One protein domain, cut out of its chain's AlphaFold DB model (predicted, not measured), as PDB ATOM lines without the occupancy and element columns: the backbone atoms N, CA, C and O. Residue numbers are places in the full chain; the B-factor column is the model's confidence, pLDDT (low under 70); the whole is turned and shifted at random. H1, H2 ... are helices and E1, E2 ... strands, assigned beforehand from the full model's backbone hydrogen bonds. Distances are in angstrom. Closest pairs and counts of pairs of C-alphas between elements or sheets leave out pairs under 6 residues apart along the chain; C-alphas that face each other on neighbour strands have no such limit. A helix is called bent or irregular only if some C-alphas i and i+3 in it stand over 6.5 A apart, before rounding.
ATOM      1  N   ALA A  19     -20.889 -19.560 -22.923       43.16
ATOM      2  CA  ALA A  19     -20.311 -19.111 -24.193       43.16
ATOM      3  C   ALA A  19     -19.469 -17.835 -24.011       43.16
ATOM      4  O   ALA A  19     -18.407 -17.699 -24.620       43.16
ATOM      5  N   ASN A  20     -19.912 -16.932 -23.130       44.69
ATOM      6  CA  ASN A  20     -19.225 -15.673 -22.860       44.69
ATOM      7  C   ASN A  20     -17.907 -15.886 -22.091       44.69
ATOM      8  O   ASN A  20     -16.885 -15.310 -22.457       44.69
ATOM      9  N   GLU A  21     -17.880 -16.783 -21.100       50.59
ATOM     10  CA  GLU A  21     -16.637 -17.163 -20.403       50.59
ATOM     11  C   GLU A  21     -15.609 -17.811 -21.343       50.59
ATOM     12  O   GLU A  21     -14.410 -17.542 -21.250       50.59
ATOM     13  N   ARG A  22     -16.069 -18.617 -22.310       49.91
ATOM     14  CA  ARG A  22     -15.195 -19.252 -23.308       49.91
ATOM     15  C   ARG A  22     -14.530 -18.224 -24.230       49.91
ATOM     16  O   ARG A  22     -13.375 -18.417 -24.600       49.91
ATOM     17  N   ILE A  23     -15.223 -17.140 -24.582       49.62
ATOM     18  CA  ILE A  23     -14.668 -16.039 -25.388       49.62
ATOM     19  C   ILE A  23     -13.671 -15.213 -24.564       49.62
ATOM     20  O   ILE A  23     -12.569 -14.937 -25.041       49.62
ATOM     21  N   VAL A  24     -14.016 -14.872 -23.318       52.41
ATOM     22  CA  VAL A  24     -13.154 -14.079 -22.424       52.41
ATOM     23  C   VAL A  24     -11.836 -14.808 -22.142       52.41
ATOM     24  O   VAL A  24     -10.773 -14.261 -22.443       52.41
ATOM     25  N   ASN A  25     -11.883 -16.073 -21.710       54.06
ATOM     26  CA  ASN A  25     -10.674 -16.862 -21.431       54.06
ATOM     27  C   ASN A  25      -9.776 -17.032 -22.675       54.06
ATOM     28  O   ASN A  25      -8.551 -17.080 -22.569       54.06
ATOM     29  N   ARG A  26     -10.363 -17.099 -23.878       54.03
ATOM     30  CA  ARG A  26      -9.610 -17.232 -25.139       54.03
ATOM     31  C   ARG A  26      -8.972 -15.929 -25.601       54.03
ATOM     32  O   ARG A  26      -7.862 -15.961 -26.127       54.03
ATOM     33  N   SER A  27      -9.639 -14.798 -25.380       53.66
ATOM     34  CA  SER A  27      -9.058 -13.477 -25.646       53.66
ATOM     35  C   SER A  27      -7.836 -13.208 -24.760       53.66
ATOM     36  O   SER A  27      -6.836 -12.665 -25.231       53.66
ATOM     37  N   GLU A  28      -7.875 -13.679 -23.511       57.75
ATOM     38  CA  GLU A  28      -6.764 -13.564 -22.573       57.75
ATOM     39  C   GLU A  28      -5.574 -14.434 -23.000       57.75
ATOM     40  O   GLU A  28      -4.447 -13.939 -23.072       57.75
ATOM     41  N   TRP A  29      -5.821 -15.694 -23.378       61.38
ATOM     42  CA  TRP A  29      -4.772 -16.582 -23.884       61.38
ATOM     43  C   TRP A  29      -4.115 -16.045 -25.163       61.38
ATOM     44  O   TRP A  29      -2.888 -16.026 -25.259       61.38
ATOM     45  N   LEU A  30      -4.906 -15.550 -26.123       57.78
ATOM     46  CA  LEU A  30      -4.383 -14.929 -27.344       57.78
ATOM     47  C   LEU A  30      -3.510 -13.711 -27.018       57.78
ATOM     48  O   LEU A  30      -2.400 -13.592 -27.533       57.78
ATOM     49  N   GLY A  31      -3.970 -12.845 -26.110       57.81
ATOM     50  CA  GLY A  31      -3.196 -11.694 -25.650       57.81
ATOM     51  C   GLY A  31      -1.863 -12.093 -25.007       57.81
ATOM     52  O   GLY A  31      -0.834 -11.467 -25.276       57.81
ATOM     53  N   GLN A  32      -1.852 -13.158 -24.201       62.03
ATOM     54  CA  GLN A  32      -0.632 -13.698 -23.594       62.03
ATOM     55  C   GLN A  32       0.317 -14.306 -24.639       62.03
ATOM     56  O   GLN A  32       1.520 -14.037 -24.598       62.03
ATOM     57  N   ALA A  33      -0.204 -15.070 -25.602       58.66
ATOM     58  CA  ALA A  33       0.583 -15.687 -26.667       58.66
ATOM     59  C   ALA A  33       1.242 -14.633 -27.572       58.66
ATOM     60  O   ALA A  33       2.443 -14.711 -27.837       58.66
ATOM     61  N   THR A  34       0.494 -13.604 -27.984       63.31
ATOM     62  CA  THR A  34       1.030 -12.487 -28.770       63.31
ATOM     63  C   THR A  34       2.101 -11.725 -27.998       63.31
ATOM     64  O   THR A  34       3.173 -11.466 -28.541       63.31
ATOM     65  N   ARG A  35       1.863 -11.423 -26.715       64.31
ATOM     66  CA  ARG A  35       2.850 -10.743 -25.865       64.31
ATOM     67  C   ARG A  35       4.143 -11.554 -25.746       64.31
ATOM     68  O   ARG A  35       5.220 -10.988 -25.905       64.31
ATOM     69  N   SER A  36       4.037 -12.864 -25.525       66.81
ATOM     70  CA  SER A  36       5.188 -13.771 -25.442       66.81
ATOM     71  C   SER A  36       5.974 -13.824 -26.758       66.81
ATOM     72  O   SER A  36       7.199 -13.713 -26.756       66.81
ATOM     73  N   ALA A  37       5.283 -13.901 -27.902       67.94
ATOM     74  CA  ALA A  37       5.919 -13.896 -29.218       67.94
ATOM     75  C   ALA A  37       6.678 -12.586 -29.497       67.94
ATOM     76  O   ALA A  37       7.849 -12.628 -29.874       67.94
ATOM     77  N   THR A  38       6.053 -11.431 -29.240       73.56
ATOM     78  CA  THR A  38       6.705 -10.119 -29.370       73.56
ATOM     79  C   THR A  38       7.928 -10.016 -28.466       73.56
ATOM     80  O   THR A  38       8.993  -9.582 -28.898       73.56
ATOM     81  N   GLN A  39       7.795 -10.429 -27.208       77.69
ATOM     82  CA  GLN A  39       8.876 -10.323 -26.238       77.69
ATOM     83  C   GLN A  39      10.064 -11.228 -26.611       77.69
ATOM     84  O   GLN A  39      11.217 -10.803 -26.527       77.69
ATOM     85  N   ASN A  40       9.797 -12.435 -27.116       80.69
ATOM     86  CA  ASN A  40      10.831 -13.333 -27.630       80.69
ATOM     87  C   ASN A  40      11.563 -12.746 -28.843       80.69
ATOM     88  O   ASN A  40      12.790 -12.821 -28.915       80.69
ATOM     89  N   GLU A  41      10.839 -12.133 -29.781       83.88
ATOM     90  CA  GLU A  41      11.445 -11.461 -30.934       83.88
ATOM     91  C   GLU A  41      12.365 -10.312 -30.502       83.88
ATOM     92  O   GLU A  41      13.494 -10.203 -30.988       83.88
ATOM     93  N   VAL A  42      11.926  -9.510 -29.528       88.69
ATOM     94  CA  VAL A  42      12.735  -8.441 -28.933       88.69
ATOM     95  C   VAL A  42      14.032  -8.996 -28.341       88.69
ATOM     96  O   VAL A  42      15.108  -8.474 -28.636       88.69
ATOM     97  N   PHE A  43      13.973 -10.082 -27.566       89.38
ATOM     98  CA  PHE A  43      15.173 -10.694 -26.984       89.38
ATOM     99  C   PHE A  43      16.115 -11.294 -28.030       89.38
ATOM    100  O   PHE A  43      17.336 -11.182 -27.896       89.38
ATOM    101  N   VAL A  44      15.583 -11.908 -29.091       87.88
ATOM    102  CA  VAL A  44      16.394 -12.420 -30.208       87.88
ATOM    103  C   VAL A  44      17.107 -11.280 -30.930       87.88
ATOM    104  O   VAL A  44      18.309 -11.378 -31.181       87.88
ATOM    105  N   ASN A  45      16.403 -10.190 -31.232       89.62
ATOM    106  CA  ASN A  45      16.993  -9.032 -31.897       89.62
ATOM    107  C   ASN A  45      18.041  -8.340 -31.018       89.62
ATOM    108  O   ASN A  45      19.144  -8.092 -31.498       89.62
ATOM    109  N   LEU A  46      17.760  -8.133 -29.726       89.81
ATOM    110  CA  LEU A  46      18.743  -7.620 -28.764       89.81
ATOM    111  C   LEU A  46      20.002  -8.492 -28.731       89.81
ATOM    112  O   LEU A  46      21.116  -7.988 -28.856       89.81
ATOM    113  N   SER A  47      19.825  -9.811 -28.630       88.94
ATOM    114  CA  SER A  47      20.935 -10.764 -28.613       88.94
ATOM    115  C   SER A  47      21.776 -10.691 -29.889       88.94
ATOM    116  O   SER A  47      22.998 -10.800 -29.827       88.94
ATOM    117  N   ARG A  48      21.144 -10.508 -31.053       87.56
ATOM    118  CA  ARG A  48      21.850 -10.337 -32.330       87.56
ATOM    119  C   ARG A  48      22.611  -9.019 -32.384       87.56
ATOM    120  O   ARG A  48      23.753  -9.027 -32.828       87.56
ATOM    121  N   SER A  49      22.015  -7.928 -31.908       88.00
ATOM    122  CA  SER A  49      22.644  -6.603 -31.885       88.00
ATOM    123  C   SER A  49      23.850  -6.524 -30.947       88.00
ATOM    124  O   SER A  49      24.781  -5.784 -31.246       88.00
ATOM    125  N   ILE A  50      23.874  -7.315 -29.867       87.00
ATOM    126  CA  ILE A  50      25.058  -7.470 -29.001       87.00
ATOM    127  C   ILE A  50      26.215  -8.135 -29.754       87.00
ATOM    128  O   ILE A  50      27.353  -7.687 -29.660       87.00
ATOM    129  N   ILE A  51      25.931  -9.206 -30.501       85.81
ATOM    130  CA  ILE A  51      26.955  -9.974 -31.228       85.81
ATOM    131  C   ILE A  51      27.450  -9.199 -32.452       85.81
ATOM    132  O   ILE A  51      28.637  -9.221 -32.770       85.81
ATOM    133  N   SER A  52      26.535  -8.548 -33.168       82.88
ATOM    134  CA  SER A  52      26.827  -7.808 -34.386       82.88
ATOM    135  C   SER A  52      26.021  -6.508 -34.427       82.88
ATOM    136  O   SER A  52      24.803  -6.552 -34.638       82.88
ATOM    137  N   PRO A  53      26.676  -5.337 -34.316       74.75
ATOM    138  CA  PRO A  53      25.983  -4.049 -34.361       74.75
ATOM    139  C   PRO A  53      25.297  -3.799 -35.713       74.75
ATOM    140  O   PRO A  53      24.342  -3.036 -35.796       74.75
ATOM    141  N   PHE A  54      25.731  -4.468 -36.783       77.19
ATOM    142  CA  PHE A  54      25.155  -4.311 -38.122       77.19
ATOM    143  C   PHE A  54      24.075  -5.349 -38.456       77.19
ATOM    144  O   PHE A  54      23.589  -5.370 -39.589       77.19
ATOM    145  N   ALA A  55      23.686  -6.198 -37.499       78.06
ATOM    146  CA  ALA A  55      22.616  -7.165 -37.698       78.06
ATOM    147  C   ALA A  55      21.296  -6.457 -38.038       78.06
ATOM    148  O   ALA A  55      20.856  -5.547 -37.334       78.06
ATOM    149  N   ILE A  56      20.650  -6.883 -39.122       78.50
ATOM    150  CA  ILE A  56      19.315  -6.402 -39.479       78.50
ATOM    151  C   ILE A  56      18.311  -7.134 -38.576       78.50
ATOM    152  O   ILE A  56      18.295  -8.371 -38.585       78.50
ATOM    153  N   PRO A  57      17.498  -6.414 -37.780       84.50
ATOM    154  CA  PRO A  57      16.496  -7.047 -36.938       84.50
ATOM    155  C   PRO A  57      15.388  -7.653 -37.798       84.50
ATOM    156  O   PRO A  57      15.115  -7.197 -38.908       84.50
ATOM    157  N   THR A  58      14.724  -8.670 -37.266       79.88
ATOM    158  CA  THR A  58      13.473  -9.187 -37.826       79.88
ATOM    159  C   THR A  58      12.309  -8.540 -37.090       79.88
ATOM    160  O   THR A  58      12.341  -8.506 -35.863       79.88
ATOM    161  N   ARG A  59      11.299  -8.046 -37.814       77.88
ATOM    162  CA  ARG A  59      10.027  -7.611 -37.223       77.88
ATOM    163  C   ARG A  59       8.900  -8.459 -37.781       77.88
ATOM    164  O   ARG A  59       8.781  -8.573 -39.000       77.88
ATOM    165  N   ASN A 112       9.694  -3.511 -45.064       79.00
ATOM    166  CA  ASN A 112      10.051  -2.115 -45.269       79.00
ATOM    167  C   ASN A 112      11.489  -1.835 -44.783       79.00
ATOM    168  O   ASN A 112      11.760  -1.848 -43.576       79.00
ATOM    169  N   PRO A 113      12.432  -1.503 -45.687       77.38
ATOM    170  CA  PRO A 113      13.824  -1.291 -45.313       77.38
ATOM    171  C   PRO A 113      14.026  -0.061 -44.418       77.38
ATOM    172  O   PRO A 113      14.991  -0.030 -43.656       77.38
ATOM    173  N   ALA A 114      13.158   0.954 -44.489       79.38
ATOM    174  CA  ALA A 114      13.241   2.124 -43.614       79.38
ATOM    175  C   ALA A 114      12.900   1.750 -42.164       79.38
ATOM    176  O   ALA A 114      13.673   2.055 -41.255       79.38
ATOM    177  N   THR A 115      11.813   0.999 -41.972       78.75
ATOM    178  CA  THR A 115      11.386   0.445 -40.679       78.75
ATOM    179  C   THR A 115      12.471  -0.443 -40.069       78.75
ATOM    180  O   THR A 115      12.886  -0.225 -38.932       78.75
ATOM    181  N   LEU A 116      13.017  -1.396 -40.835       80.75
ATOM    182  CA  LEU A 116      14.065  -2.299 -40.341       80.75
ATOM    183  C   LEU A 116      15.357  -1.560 -39.959       80.75
ATOM    184  O   LEU A 116      16.020  -1.929 -38.989       80.75
ATOM    185  N   ARG A 117      15.716  -0.489 -40.682       81.12
ATOM    186  CA  ARG A 117      16.849   0.379 -40.315       81.12
ATOM    187  C   ARG A 117      16.575   1.161 -39.033       81.12
ATOM    188  O   ARG A 117      17.459   1.226 -38.187       81.12
ATOM    189  N   SER A 118      15.374   1.718 -38.879       80.00
ATOM    190  CA  SER A 118      14.972   2.421 -37.656       80.00
ATOM    191  C   SER A 118      15.012   1.493 -36.446       80.00
ATOM    192  O   SER A 118      15.537   1.862 -35.399       80.00
ATOM    193  N   LEU A 119      14.520   0.262 -36.599       83.00
ATOM    194  CA  LEU A 119      14.607  -0.756 -35.559       83.00
ATOM    195  C   LEU A 119      16.049  -1.124 -35.236       83.00
ATOM    196  O   LEU A 119      16.392  -1.228 -34.065       83.00
ATOM    197  N   ARG A 120      16.911  -1.299 -36.243       84.31
ATOM    198  CA  ARG A 120      18.330  -1.580 -36.000       84.31
ATOM    199  C   ARG A 120      18.949  -0.483 -35.142       84.31
ATOM    200  O   ARG A 120      19.591  -0.788 -34.146       84.31
ATOM    201  N   ASP A 121      18.736   0.776 -35.517       81.00
ATOM    202  CA  ASP A 121      19.274   1.922 -34.789       81.00
ATOM    203  C   ASP A 121      18.725   1.965 -33.342       81.00
ATOM    204  O   ASP A 121      19.475   2.245 -32.408       81.00
ATOM    205  N   LEU A 122      17.454   1.592 -33.138       84.19
ATOM    206  CA  LEU A 122      16.825   1.448 -31.819       84.19
ATOM    207  C   LEU A 122      17.473   0.336 -30.965       84.19
ATOM    208  O   LEU A 122      17.791   0.564 -29.798       84.19
ATOM    209  N   TYR A 123      17.705  -0.855 -31.531       87.50
ATOM    210  CA  TYR A 123      18.371  -1.962 -30.830       87.50
ATOM    211  C   TYR A 123      19.839  -1.648 -30.521       87.50
ATOM    212  O   TYR A 123      20.298  -1.897 -29.408       87.50
ATOM    213  N   MET A 124      20.568  -1.060 -31.476       83.06
ATOM    214  CA  MET A 124      21.950  -0.618 -31.266       83.06
ATOM    215  C   MET A 124      22.047   0.379 -30.114       83.06
ATOM    216  O   MET A 124      22.934   0.256 -29.278       83.06
ATOM    217  N   TYR A 125      21.109   1.325 -30.043       80.62
ATOM    218  CA  TYR A 125      21.042   2.295 -28.955       80.62
ATOM    219  C   TYR A 125      20.835   1.635 -27.584       80.62
ATOM    220  O   TYR A 125      21.457   2.041 -26.601       80.62
ATOM    221  N   ALA A 126      19.957   0.630 -27.500       84.50
ATOM    222  CA  ALA A 126      19.680  -0.062 -26.242       84.50
ATOM    223  C   ALA A 126      20.904  -0.834 -25.720       84.50
ATOM    224  O   ALA A 126      21.124  -0.900 -24.511       84.50
ATOM    225  N   VAL A 127      21.705  -1.395 -26.630       84.25
ATOM    226  CA  VAL A 127      22.916  -2.158 -26.303       84.25
ATOM    227  C   VAL A 127      24.086  -1.219 -25.984       84.25
ATOM    228  O   VAL A 127      24.702  -1.321 -24.920       84.25
ATOM    229  N   ASP A 128      24.382  -0.254 -26.851       76.44
ATOM    230  CA  ASP A 128      25.508   0.658 -26.666       76.44
ATOM    231  C   ASP A 128      25.056   2.122 -26.527       76.44
ATOM    232  O   ASP A 128      24.912   2.845 -27.519       76.44
ATOM    233  N   PRO A 129      24.877   2.609 -25.284       61.91
ATOM    234  CA  PRO A 129      24.554   3.999 -25.039       61.91
ATOM    235  C   PRO A 129      25.706   4.942 -25.410       61.91
ATOM    236  O   PRO A 129      25.459   6.124 -25.568       61.91
ATOM    237  N   ASN A 130      26.949   4.499 -25.609       60.81
ATOM    238  CA  ASN A 130      28.015   5.414 -26.036       60.81
ATOM    239  C   ASN A 130      27.899   5.805 -27.518       60.81
ATOM    240  O   ASN A 130      28.422   6.842 -27.922       60.81
ATOM    241  N   LEU A 131      27.116   5.066 -28.313       58.53
ATOM    242  CA  LEU A 131      26.719   5.477 -29.667       58.53
ATOM    243  C   LEU A 131      25.688   6.630 -29.671       58.53
ATOM    244  O   LEU A 131      25.338   7.137 -30.740       58.53
ATOM    245  N   ARG A 132      25.231   7.090 -28.489       52.28
ATOM    246  CA  ARG A 132      24.268   8.197 -28.277       52.28
ATOM    247  C   ARG A 132      24.608   9.491 -28.998       52.28
ATOM    248  O   ARG A 132      23.706  10.240 -29.360       52.28
ATOM    249  N   THR A 133      25.886   9.789 -29.172       45.94
ATOM    250  CA  THR A 133      26.347  11.092 -29.664       45.94
ATOM    251  C   THR A 133      26.311  11.220 -31.186       45.94
ATOM    252  O   THR A 133      26.399  12.334 -31.694       45.94
ATOM    253  N   ALA A 134      26.134  10.122 -31.932       44.12
ATOM    254  CA  ALA A 134      26.266  10.139 -33.390       44.12
ATOM    255  C   ALA A 134      24.949  10.360 -34.162       44.12
ATOM    256  O   ALA A 134      24.991  10.769 -35.324       44.12
ATOM    257  N   ARG A 135      23.773  10.109 -33.567       48.41
ATOM    258  CA  ARG A 135      22.468  10.321 -34.226       48.41
ATOM    259  C   ARG A 135      21.433  10.810 -33.221       48.41
ATOM    260  O   ARG A 135      21.005  10.047 -32.366       48.41
ATOM    261  N   GLY A 136      21.026  12.073 -33.349       47.38
ATOM    262  CA  GLY A 136      20.029  12.740 -32.503       47.38
ATOM    263  C   GLY A 136      18.606  12.197 -32.653       47.38
ATOM    264  O   GLY A 136      17.709  12.937 -33.042       47.38
ATOM    265  N   SER A 137      18.392  10.914 -32.367       54.84
ATOM    266  CA  SER A 137      17.058  10.331 -32.272       54.84
ATOM    267  C   SER A 137      16.373  10.825 -30.995       54.84
ATOM    268  O   SER A 137      16.978  10.847 -29.924       54.84
ATOM    269  N   ASP A 138      15.098  11.214 -31.077       60.16
ATOM    270  CA  ASP A 138      14.326  11.635 -29.896       60.16
ATOM    271  C   ASP A 138      14.247  10.529 -28.831       60.16
ATOM    272  O   ASP A 138      14.198  10.820 -27.639       60.16
ATOM    273  N   PHE A 139      14.363   9.262 -29.243       61.03
ATOM    274  CA  PHE A 139      14.491   8.122 -28.334       61.03
ATOM    275  C   PHE A 139      15.711   8.244 -27.404       61.03
ATOM    276  O   PHE A 139      15.632   7.881 -26.232       61.03
ATOM    277  N   ALA A 140      16.820   8.820 -27.886       55.97
ATOM    278  CA  ALA A 140      18.019   9.017 -27.082       55.97
ATOM    279  C   ALA A 140      17.816   9.986 -25.912       55.97
ATOM    280  O   ALA A 140      18.499   9.857 -24.896       55.97
ATOM    281  N   ARG A 141      16.872  10.928 -26.045       61.22
ATOM    282  CA  ARG A 141      16.503  11.882 -24.989       61.22
ATOM    283  C   ARG A 141      15.647  11.235 -23.902       61.22
ATOM    284  O   ARG A 141      15.729  11.663 -22.756       61.22
ATOM    285  N   SER A 142      14.859  10.217 -24.248       57.62
ATOM    286  CA  SER A 142      13.946   9.544 -23.314       57.62
ATOM    287  C   SER A 142      14.657   8.628 -22.315       57.62
ATOM    288  O   SER A 142      14.130   8.393 -21.232       57.62
ATOM    289  N   PHE A 143      15.866   8.145 -22.632       63.88
ATOM    290  CA  PHE A 143      16.617   7.217 -21.774       63.88
ATOM    291  C   PHE A 143      18.034   7.729 -21.479       63.88
ATOM    292  O   PHE A 143      19.006   7.202 -22.018       63.88
ATOM    293  N   PRO A 144      18.199   8.749 -20.621       60.94
ATOM    294  CA  PRO A 144      19.495   9.381 -20.369       60.94
ATOM    295  C   PRO A 144      20.509   8.479 -19.651       60.94
ATOM    296  O   PRO A 144      21.704   8.747 -19.734       60.94
ATOM    297  N   ASP A 145      20.088   7.359 -19.059       75.25
ATOM    298  CA  ASP A 145      20.958   6.410 -18.349       75.25
ATOM    299  C   ASP A 145      20.927   5.013 -18.984       75.25
ATOM    300  O   ASP A 145      20.017   4.680 -19.751       75.25
ATOM    301  N   ARG A 146      21.942   4.182 -18.706       83.44
ATOM    302  CA  ARG A 146      21.931   2.768 -19.114       83.44
ATOM    303  C   ARG A 146      20.918   2.016 -18.251       83.44
ATOM    304  O   ARG A 146      21.094   1.893 -17.042       83.44
ATOM    305  N   TRP A 147      19.881   1.489 -18.894       87.81
ATOM    306  CA  TRP A 147      18.809   0.735 -18.239       87.81
ATOM    307  C   TRP A 147      18.812  -0.758 -18.586       87.81
ATOM    308  O   TRP A 147      18.147  -1.529 -17.896       87.81
ATOM    309  N   LEU A 148      19.538  -1.169 -19.632       89.88
ATOM    310  CA  LEU A 148      19.641  -2.549 -20.105       89.88
ATOM    311  C   LEU A 148      21.050  -3.101 -19.864       89.88
ATOM    312  O   LEU A 148      22.047  -2.443 -20.165       89.88
ATOM    313  N   PHE A 149      21.111  -4.329 -19.357       90.62
ATOM    314  CA  PHE A 149      22.335  -5.074 -19.084       90.62
ATOM    315  C   PHE A 149      22.156  -6.524 -19.525       90.62
ATOM    316  O   PHE A 149      21.032  -7.027 -19.584       90.62
ATOM    317  N   TRP A 150      23.254  -7.218 -19.813       91.31
ATOM    318  CA  TRP A 150      23.185  -8.610 -20.238       91.31
ATOM    319  C   TRP A 150      24.416  -9.418 -19.822       91.31
ATOM    320  O   TRP A 150      25.489  -8.880 -19.543       91.31
ATOM    321  N   LYS A 151      24.240 -10.737 -19.775       90.31
ATOM    322  CA  LYS A 151      25.295 -11.735 -19.552       90.31
ATOM    323  C   LYS A 151      25.209 -12.802 -20.637       90.31
ATOM    324  O   LYS A 151      24.124 -13.033 -21.161       90.31
ATOM    325  N   ASN A 152      26.317 -13.457 -20.977       88.94
ATOM    326  CA  ASN A 152      26.249 -14.688 -21.765       88.94
ATOM    327  C   ASN A 152      25.662 -15.828 -20.919       88.94
ATOM    328  O   ASN A 152      25.534 -15.720 -19.699       88.94
ATOM    329  N   ARG A 153      25.352 -16.956 -21.564       79.50
ATOM    330  CA  ARG A 153      24.837 -18.157 -20.884       79.50
ATOM    331  C   ARG A 153      25.780 -18.754 -19.839       79.50
ATOM    332  O   ARG A 153      25.334 -19.504 -18.979       79.50
ATOM    333  N   GLN A 154      27.069 -18.446 -19.907       83.44
ATOM    334  CA  GLN A 154      28.056 -18.841 -18.904       83.44
ATOM    335  C   GLN A 154      28.044 -17.904 -17.681       83.44
ATOM    336  O   GLN A 154      28.862 -18.061 -16.778       83.44
ATOM    337  N   GLY A 155      27.140 -16.918 -17.644       78.31
ATOM    338  CA  GLY A 155      27.028 -15.931 -16.572       78.31
ATOM    339  C   GLY A 155      28.107 -14.847 -16.608       78.31
ATOM    340  O   GLY A 155      28.173 -14.020 -15.695       78.31
ATOM    341  N   GLN A 156      28.943 -14.826 -17.645       82.56
ATOM    342  CA  GLN A 156      29.969 -13.810 -17.844       82.56
ATOM    343  C   GLN A 156      29.329 -12.565 -18.456       82.56
ATOM    344  O   GLN A 156      28.452 -12.645 -19.318       82.56
ATOM    345  N   SER A 157      29.771 -11.393 -18.013       76.12
ATOM    346  CA  SER A 157      29.306 -10.138 -18.605       76.12
ATOM    347  C   SER A 157      29.896 -10.011 -20.006       76.12
ATOM    348  O   SER A 157      31.100 -10.184 -20.189       76.12
ATOM    349  N   VAL A 158      29.041  -9.759 -20.994       65.88
ATOM    350  CA  VAL A 158      29.466  -9.520 -22.377       65.88
ATOM    351  C   VAL A 158      29.470  -8.009 -22.570       65.88
ATOM    352  O   VAL A 158      28.412  -7.395 -22.572       65.88
ATOM    353  N   GLY A 159      30.648  -7.402 -22.686       67.00
ATOM    354  CA  GLY A 159      30.820  -5.945 -22.668       67.00
ATOM    355  C   GLY A 159      31.248  -5.405 -21.298       67.00
ATOM    356  O   GLY A 159      31.383  -6.151 -20.331       67.00
ATOM    357  N   ASP A 160      31.480  -4.094 -21.229       64.00
ATOM    358  CA  ASP A 160      32.282  -3.489 -20.152       64.00
ATOM    359  C   ASP A 160      31.559  -3.318 -18.807       64.00
ATOM    360  O   ASP A 160      32.198  -2.998 -17.806       64.00
ATOM    361  N   VAL A 161      30.231  -3.493 -18.750       76.44
ATOM    362  CA  VAL A 161      29.449  -3.161 -17.547       76.44
ATOM    363  C   VAL A 161      28.553  -4.328 -17.124       76.44
ATOM    364  O   VAL A 161      27.547  -4.589 -17.790       76.44
ATOM    365  N   PRO A 162      28.872  -5.024 -16.014       83.44
ATOM    366  CA  PRO A 162      27.997  -6.050 -15.457       83.44
ATOM    367  C   PRO A 162      26.666  -5.445 -14.970       83.44
ATOM    368  O   PRO A 162      26.625  -4.264 -14.615       83.44
ATOM    369  N   PRO A 163      25.581  -6.241 -14.876       87.50
ATOM    370  CA  PRO A 163      24.353  -5.797 -14.222       87.50
ATOM    371  C   PRO A 163      24.636  -5.348 -12.776       87.50
ATOM    372  O   PRO A 163      25.242  -6.119 -12.020       87.50
ATOM    373  N   PRO A 164      24.218  -4.137 -12.368       89.06
ATOM    374  CA  PRO A 164      24.431  -3.655 -11.009       89.06
ATOM    375  C   PRO A 164      23.564  -4.424  -9.995       89.06
ATOM    376  O   PRO A 164      22.553  -5.030 -10.370       89.06
ATOM    377  N   PRO A 165      23.909  -4.375  -8.694       86.44
ATOM    378  CA  PRO A 165      23.039  -4.885  -7.640       86.44
ATOM    379  C   PRO A 165      21.637  -4.264  -7.738       86.44
ATOM    380  O   PRO A 165      21.502  -3.050  -7.863       86.44
ATOM    381  N   GLY A 166      20.598  -5.099  -7.699       86.62
ATOM    382  CA  GLY A 166      19.203  -4.661  -7.835       86.62
ATOM    383  C   GLY A 166      18.663  -4.632  -9.269       86.62
ATOM    384  O   GLY A 166      17.469  -4.396  -9.448       86.62
ATOM    385  N   ALA A 167      19.485  -4.920 -10.285       90.94
ATOM    386  CA  ALA A 167      18.979  -5.150 -11.634       90.94
ATOM    387  C   ALA A 167      18.064  -6.390 -11.665       90.94
ATOM    388  O   ALA A 167      18.422  -7.467 -11.184       90.94
ATOM    389  N   GLN A 168      16.880  -6.232 -12.245       93.19
ATOM    390  CA  GLN A 168      15.858  -7.266 -12.353       93.19
ATOM    391  C   GLN A 168      16.059  -8.071 -13.632       93.19
ATOM    392  O   GLN A 168      16.254  -7.496 -14.701       93.19
ATOM    393  N   TRP A 169      15.992  -9.397 -13.538       92.00
ATOM    394  CA  TRP A 169      15.979 -10.258 -14.718       92.00
ATOM    395  C   TRP A 169      14.659 -10.087 -15.478       92.00
ATOM    396  O   TRP A 169      13.591 -10.119 -14.869       92.00
ATOM    397  N   ILE A 170      14.736  -9.899 -16.796       91.00
ATOM    398  CA  ILE A 170      13.558  -9.645 -17.648       91.00
ATOM    399  C   ILE A 170      13.307 -10.739 -18.683       91.00
ATOM    400  O   ILE A 170      12.213 -10.809 -19.242       91.00
ATOM    401  N   GLY A 171      14.301 -11.584 -18.950       87.94
ATOM    402  CA  GLY A 171      14.187 -12.669 -19.912       87.94
ATOM    403  C   GLY A 171      15.535 -13.116 -20.453       87.94
ATOM    404  O   GLY A 171      16.592 -12.608 -20.069       87.94
ATOM    405  N   SER A 172      15.497 -14.076 -21.369       87.94
ATOM    406  CA  SER A 172      16.689 -14.623 -22.005       87.94
ATOM    407  C   SER A 172      16.446 -14.958 -23.472       87.94
ATOM    408  O   SER A 172      15.318 -15.123 -23.935       87.94
ATOM    409  N   SER A 173      17.541 -15.039 -24.219       85.62
ATOM    410  CA  SER A 173      17.604 -15.542 -25.589       85.62
ATOM    411  C   SER A 173      18.629 -16.677 -25.674       85.62
ATOM    412  O   SER A 173      19.269 -17.059 -24.690       85.62
ATOM    413  N   SER A 174      18.821 -17.246 -26.864       73.12
ATOM    414  CA  SER A 174      19.742 -18.366 -27.078       73.12
ATOM    415  C   SER A 174      21.198 -18.071 -26.693       73.12
ATOM    416  O   SER A 174      21.926 -19.015 -26.401       73.12
ATOM    417  N   ALA A 175      21.617 -16.801 -26.637       83.88
ATOM    418  CA  ALA A 175      22.991 -16.424 -26.292       83.88
ATOM    419  C   ALA A 175      23.136 -15.534 -25.044       83.88
ATOM    420  O   ALA A 175      24.227 -15.507 -24.473       83.88
ATOM    421  N   HIS A 176      22.076 -14.850 -24.595       89.31
ATOM    422  CA  HIS A 176      22.171 -13.848 -23.527       89.31
ATOM    423  C   HIS A 176      21.009 -13.897 -22.535       89.31
ATOM    424  O   HIS A 176      19.866 -14.117 -22.930       89.31
ATOM    425  N   ASP A 177      21.312 -13.599 -21.273       90.94
ATOM    426  CA  ASP A 177      20.340 -13.257 -20.234       90.94
ATOM    427  C   ASP A 177      20.276 -11.739 -20.081       90.94
ATOM    428  O   ASP A 177      21.318 -11.087 -19.995       90.94
ATOM    429  N   PHE A 178      19.068 -11.184 -20.012       91.62
ATOM    430  CA  PHE A 178      18.835  -9.746 -19.963       91.62
ATOM    431  C   PHE A 178      18.354  -9.299 -18.588       91.62
ATOM    432  O   PHE A 178      17.516  -9.940 -17.946       91.62
ATOM    433  N   TYR A 179      18.862  -8.147 -18.168       92.38
ATOM    434  CA  TYR A 179      18.557  -7.514 -16.898       92.38
ATOM    435  C   TYR A 179      18.248  -6.035 -17.114       92.38
ATOM    436  O   TYR A 179      18.819  -5.394 -17.998       92.38
ATOM    437  N   THR A 180      17.383  -5.474 -16.275       91.56
ATOM    438  CA  THR A 180      17.071  -4.048 -16.289       91.56
ATOM    439  C   THR A 180      17.126  -3.421 -14.907       91.56
ATOM    440  O   THR A 180      16.733  -4.027 -13.915       91.56
ATOM    441  N   THR A 181      17.577  -2.173 -14.839       90.94
ATOM    442  CA  THR A 181      17.414  -1.316 -13.654       90.94
ATOM    443  C   THR A 181      16.137  -0.479 -13.713       90.94
ATOM    444  O   THR A 181      15.767   0.136 -12.718       90.94
ATOM    445  N   ASN A 182      15.451  -0.451 -14.862       88.19
ATOM    446  CA  ASN A 182      14.247   0.339 -15.077       88.19
ATOM    447  C   ASN A 182      13.225  -0.447 -15.929       88.19
ATOM    448  O   ASN A 182      13.248  -0.372 -17.162       88.19
ATOM    449  N   PRO A 183      12.297  -1.182 -15.287       85.06
ATOM    450  CA  PRO A 183      11.268  -1.962 -15.982       85.06
ATOM    451  C   PRO A 183      10.338  -1.129 -16.875       85.06
ATOM    452  O   PRO A 183       9.835  -1.629 -17.886       85.06
ATOM    453  N   LEU A 184      10.120   0.145 -16.528       82.25
ATOM    454  CA  LEU A 184       9.332   1.065 -17.349       82.25
ATOM    455  C   LEU A 184      10.058   1.359 -18.665       82.25
ATOM    456  O   LEU A 184       9.450   1.249 -19.724       82.25
ATOM    457  N   ALA A 185      11.369   1.618 -18.611       81.81
ATOM    458  CA  ALA A 185      12.176   1.838 -19.809       81.81
ATOM    459  C   ALA A 185      12.189   0.621 -20.743       81.81
ATOM    460  O   ALA A 185      12.070   0.772 -21.958       81.81
ATOM    461  N   PHE A 186      12.253  -0.591 -20.185       85.50
ATOM    462  CA  PHE A 186      12.109  -1.807 -20.985       85.50
ATOM    463  C   PHE A 186      10.732  -1.895 -21.658       85.50
ATOM    464  O   PHE A 186      10.644  -2.214 -22.842       85.50
ATOM    465  N   SER A 187       9.660  -1.572 -20.934       80.06
ATOM    466  CA  SER A 187       8.298  -1.599 -21.480       80.06
ATOM    467  C   SER A 187       8.114  -0.577 -22.607       80.06
ATOM    468  O   SER A 187       7.568  -0.905 -23.660       80.06
ATOM    469  N   GLU A 188       8.620   0.643 -22.431       78.81
ATOM    470  CA  GLU A 188       8.605   1.687 -23.461       78.81
ATOM    471  C   GLU A 188       9.450   1.308 -24.681       78.81
ATOM    472  O   GLU A 188       9.037   1.546 -25.816       78.81
ATOM    473  N   PHE A 189      10.596   0.654 -24.474       84.12
ATOM    474  CA  PHE A 189      11.402   0.103 -25.558       84.12
ATOM    475  C   PHE A 189      10.635  -0.962 -26.355       84.12
ATOM    476  O   PHE A 189      10.598  -0.892 -27.583       84.12
ATOM    477  N   VAL A 190       9.958  -1.901 -25.685       81.81
ATOM    478  CA  VAL A 190       9.111  -2.902 -26.359       81.81
ATOM    479  C   VAL A 190       8.012  -2.211 -27.175       81.81
ATOM    480  O   VAL A 190       7.826  -2.533 -28.348       81.81
ATOM    481  N   LEU A 191       7.340  -1.201 -26.618       78.44
ATOM    482  CA  LEU A 191       6.336  -0.422 -27.351       78.44
ATOM    483  C   LEU A 191       6.932   0.322 -28.556       78.44
ATOM    484  O   LEU A 191       6.322   0.340 -29.624       78.44
ATOM    485  N   ALA A 192       8.136   0.880 -28.431       77.31
ATOM    486  CA  ALA A 192       8.830   1.534 -29.536       77.31
ATOM    487  C   ALA A 192       9.212   0.544 -30.651       77.31
ATOM    488  O   ALA A 192       9.107   0.884 -31.828       77.31
ATOM    489  N   THR A 193       9.589  -0.694 -30.310       80.00
ATOM    490  CA  THR A 193       9.843  -1.745 -31.315       80.00
ATOM    491  C   THR A 193       8.564  -2.180 -32.035       80.00
ATOM    492  O   THR A 193       8.587  -2.447 -33.237       80.00
ATOM    493  N   LEU A 194       7.427  -2.181 -31.331       73.38
ATOM    494  CA  LEU A 194       6.111  -2.452 -31.909       73.38
ATOM    495  C   LEU A 194       5.621  -1.317 -32.808       73.38
ATOM    496  O   LEU A 194       4.987  -1.588 -33.820       73.38
ATOM    497  N   GLY A 195       5.921  -0.067 -32.455       66.06
ATOM    498  CA  GLY A 195       5.545   1.140 -33.190       66.06
ATOM    499  C   GLY A 195       6.610   1.647 -34.162       66.06
ATOM    500  O   GLY A 195       6.529   2.802 -34.562       66.06
ATOM    501  N   GLY A 196       7.602   0.821 -34.527       56.25
ATOM    502  CA  GLY A 196       8.783   1.180 -35.328       56.25
ATOM    503  C   GLY A 196       8.524   1.684 -36.755       56.25
ATOM    504  O   GLY A 196       9.453   1.723 -37.559       56.25
ATOM    505  N   ASP A 197       7.301   2.085 -37.084       50.06
ATOM    506  CA  ASP A 197       7.024   2.884 -38.263       50.06
ATOM    507  C   ASP A 197       7.569   4.285 -37.981       50.06
ATOM    508  O   ASP A 197       7.046   5.021 -37.145       50.06
ATOM    509  N   SER A 198       8.646   4.669 -38.663       37.94
ATOM    510  CA  SER A 198       9.252   6.006 -38.594       37.94
ATOM    511  C   SER A 198       8.351   7.088 -39.215       37.94
ATOM    512  O   SER A 198       8.771   7.870 -40.061       37.94
TER     513      SER A 198
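This is residues 19 to 59 and 112 to 198 of the 259 residues of an uncharacterized protein of Microvirga lupini (UniProt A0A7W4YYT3). A small antiparallel sheet, E1 E3 E2, has one face crossed by residues 39 to 51 of the long helix H1, whose residues 19 to 37 stick out of a compact body as an arm. H2 and H5, running opposite ways, cross H1 within the body. The 128 printed residues, mostly helix by class, hold five named helices and three named strands in the order H1 H2 H3 H4 E1 E2 E3 H5. The whole is compact, with a radius of gyration of the C-alphas of 15.9 A, yet elongated, spanning 55 by 35 by 24 A.

The strands are E1, residues 148 to 152, 13.9 A; E3, 176 to 180, 13.2 A; and E2, 168 to 172, 12.2 A. H1, residues 19 to 51, runs 48.7 A from C-alpha 19 at (-20.311, -19.111, -24.193). H2 is residues 113 to 127, 21.1 A; H3, 129 to 133, only just irregular, with C-alphas 130 and 133 6.9 A apart; H4, 138 to 142; H5, 183 to 194, 16.7 A, ending with C-alpha 194 at (6.111, -2.452, -31.909).

N 149 and O 179 of E1 and E3 are 2.9 A apart; N 170 and O 178 join the hairpin E2 and E3 at 3.0 A, both within hydrogen-bond range. H1 runs across the strands, 7.6 A over the sheet. H1 touches H2, about perpendicular at 74 degrees, C-alphas 46 and 123 being closest at 6.0 A. H1 and H5 only just touch, with 3 pairs within 8 A, C-alphas 42 and 190 closest at 7.1 A. H2 and H3 touch only at the corner, only just, C-alphas 125 and 131 closest at 6.5 A. H4 and H5 are near each other. In H1, H2 and H5 every O i to N i+4 pair is within hydrogen-bond range; H3 and H4 have 0 of 1, beside 1 of 2 and 2 of 2 O i to N i+3 pairs.

C-alphas 19 and 133 are farthest apart, 55.8 A. Residues 60 to 111 are not printed; C-alphas 59 and 112 are 9.7 A apart. The link E1 to E2 is long. The model's pLDDT is under 70 at 42 residues, among them 19 to 37 and 129 to 144.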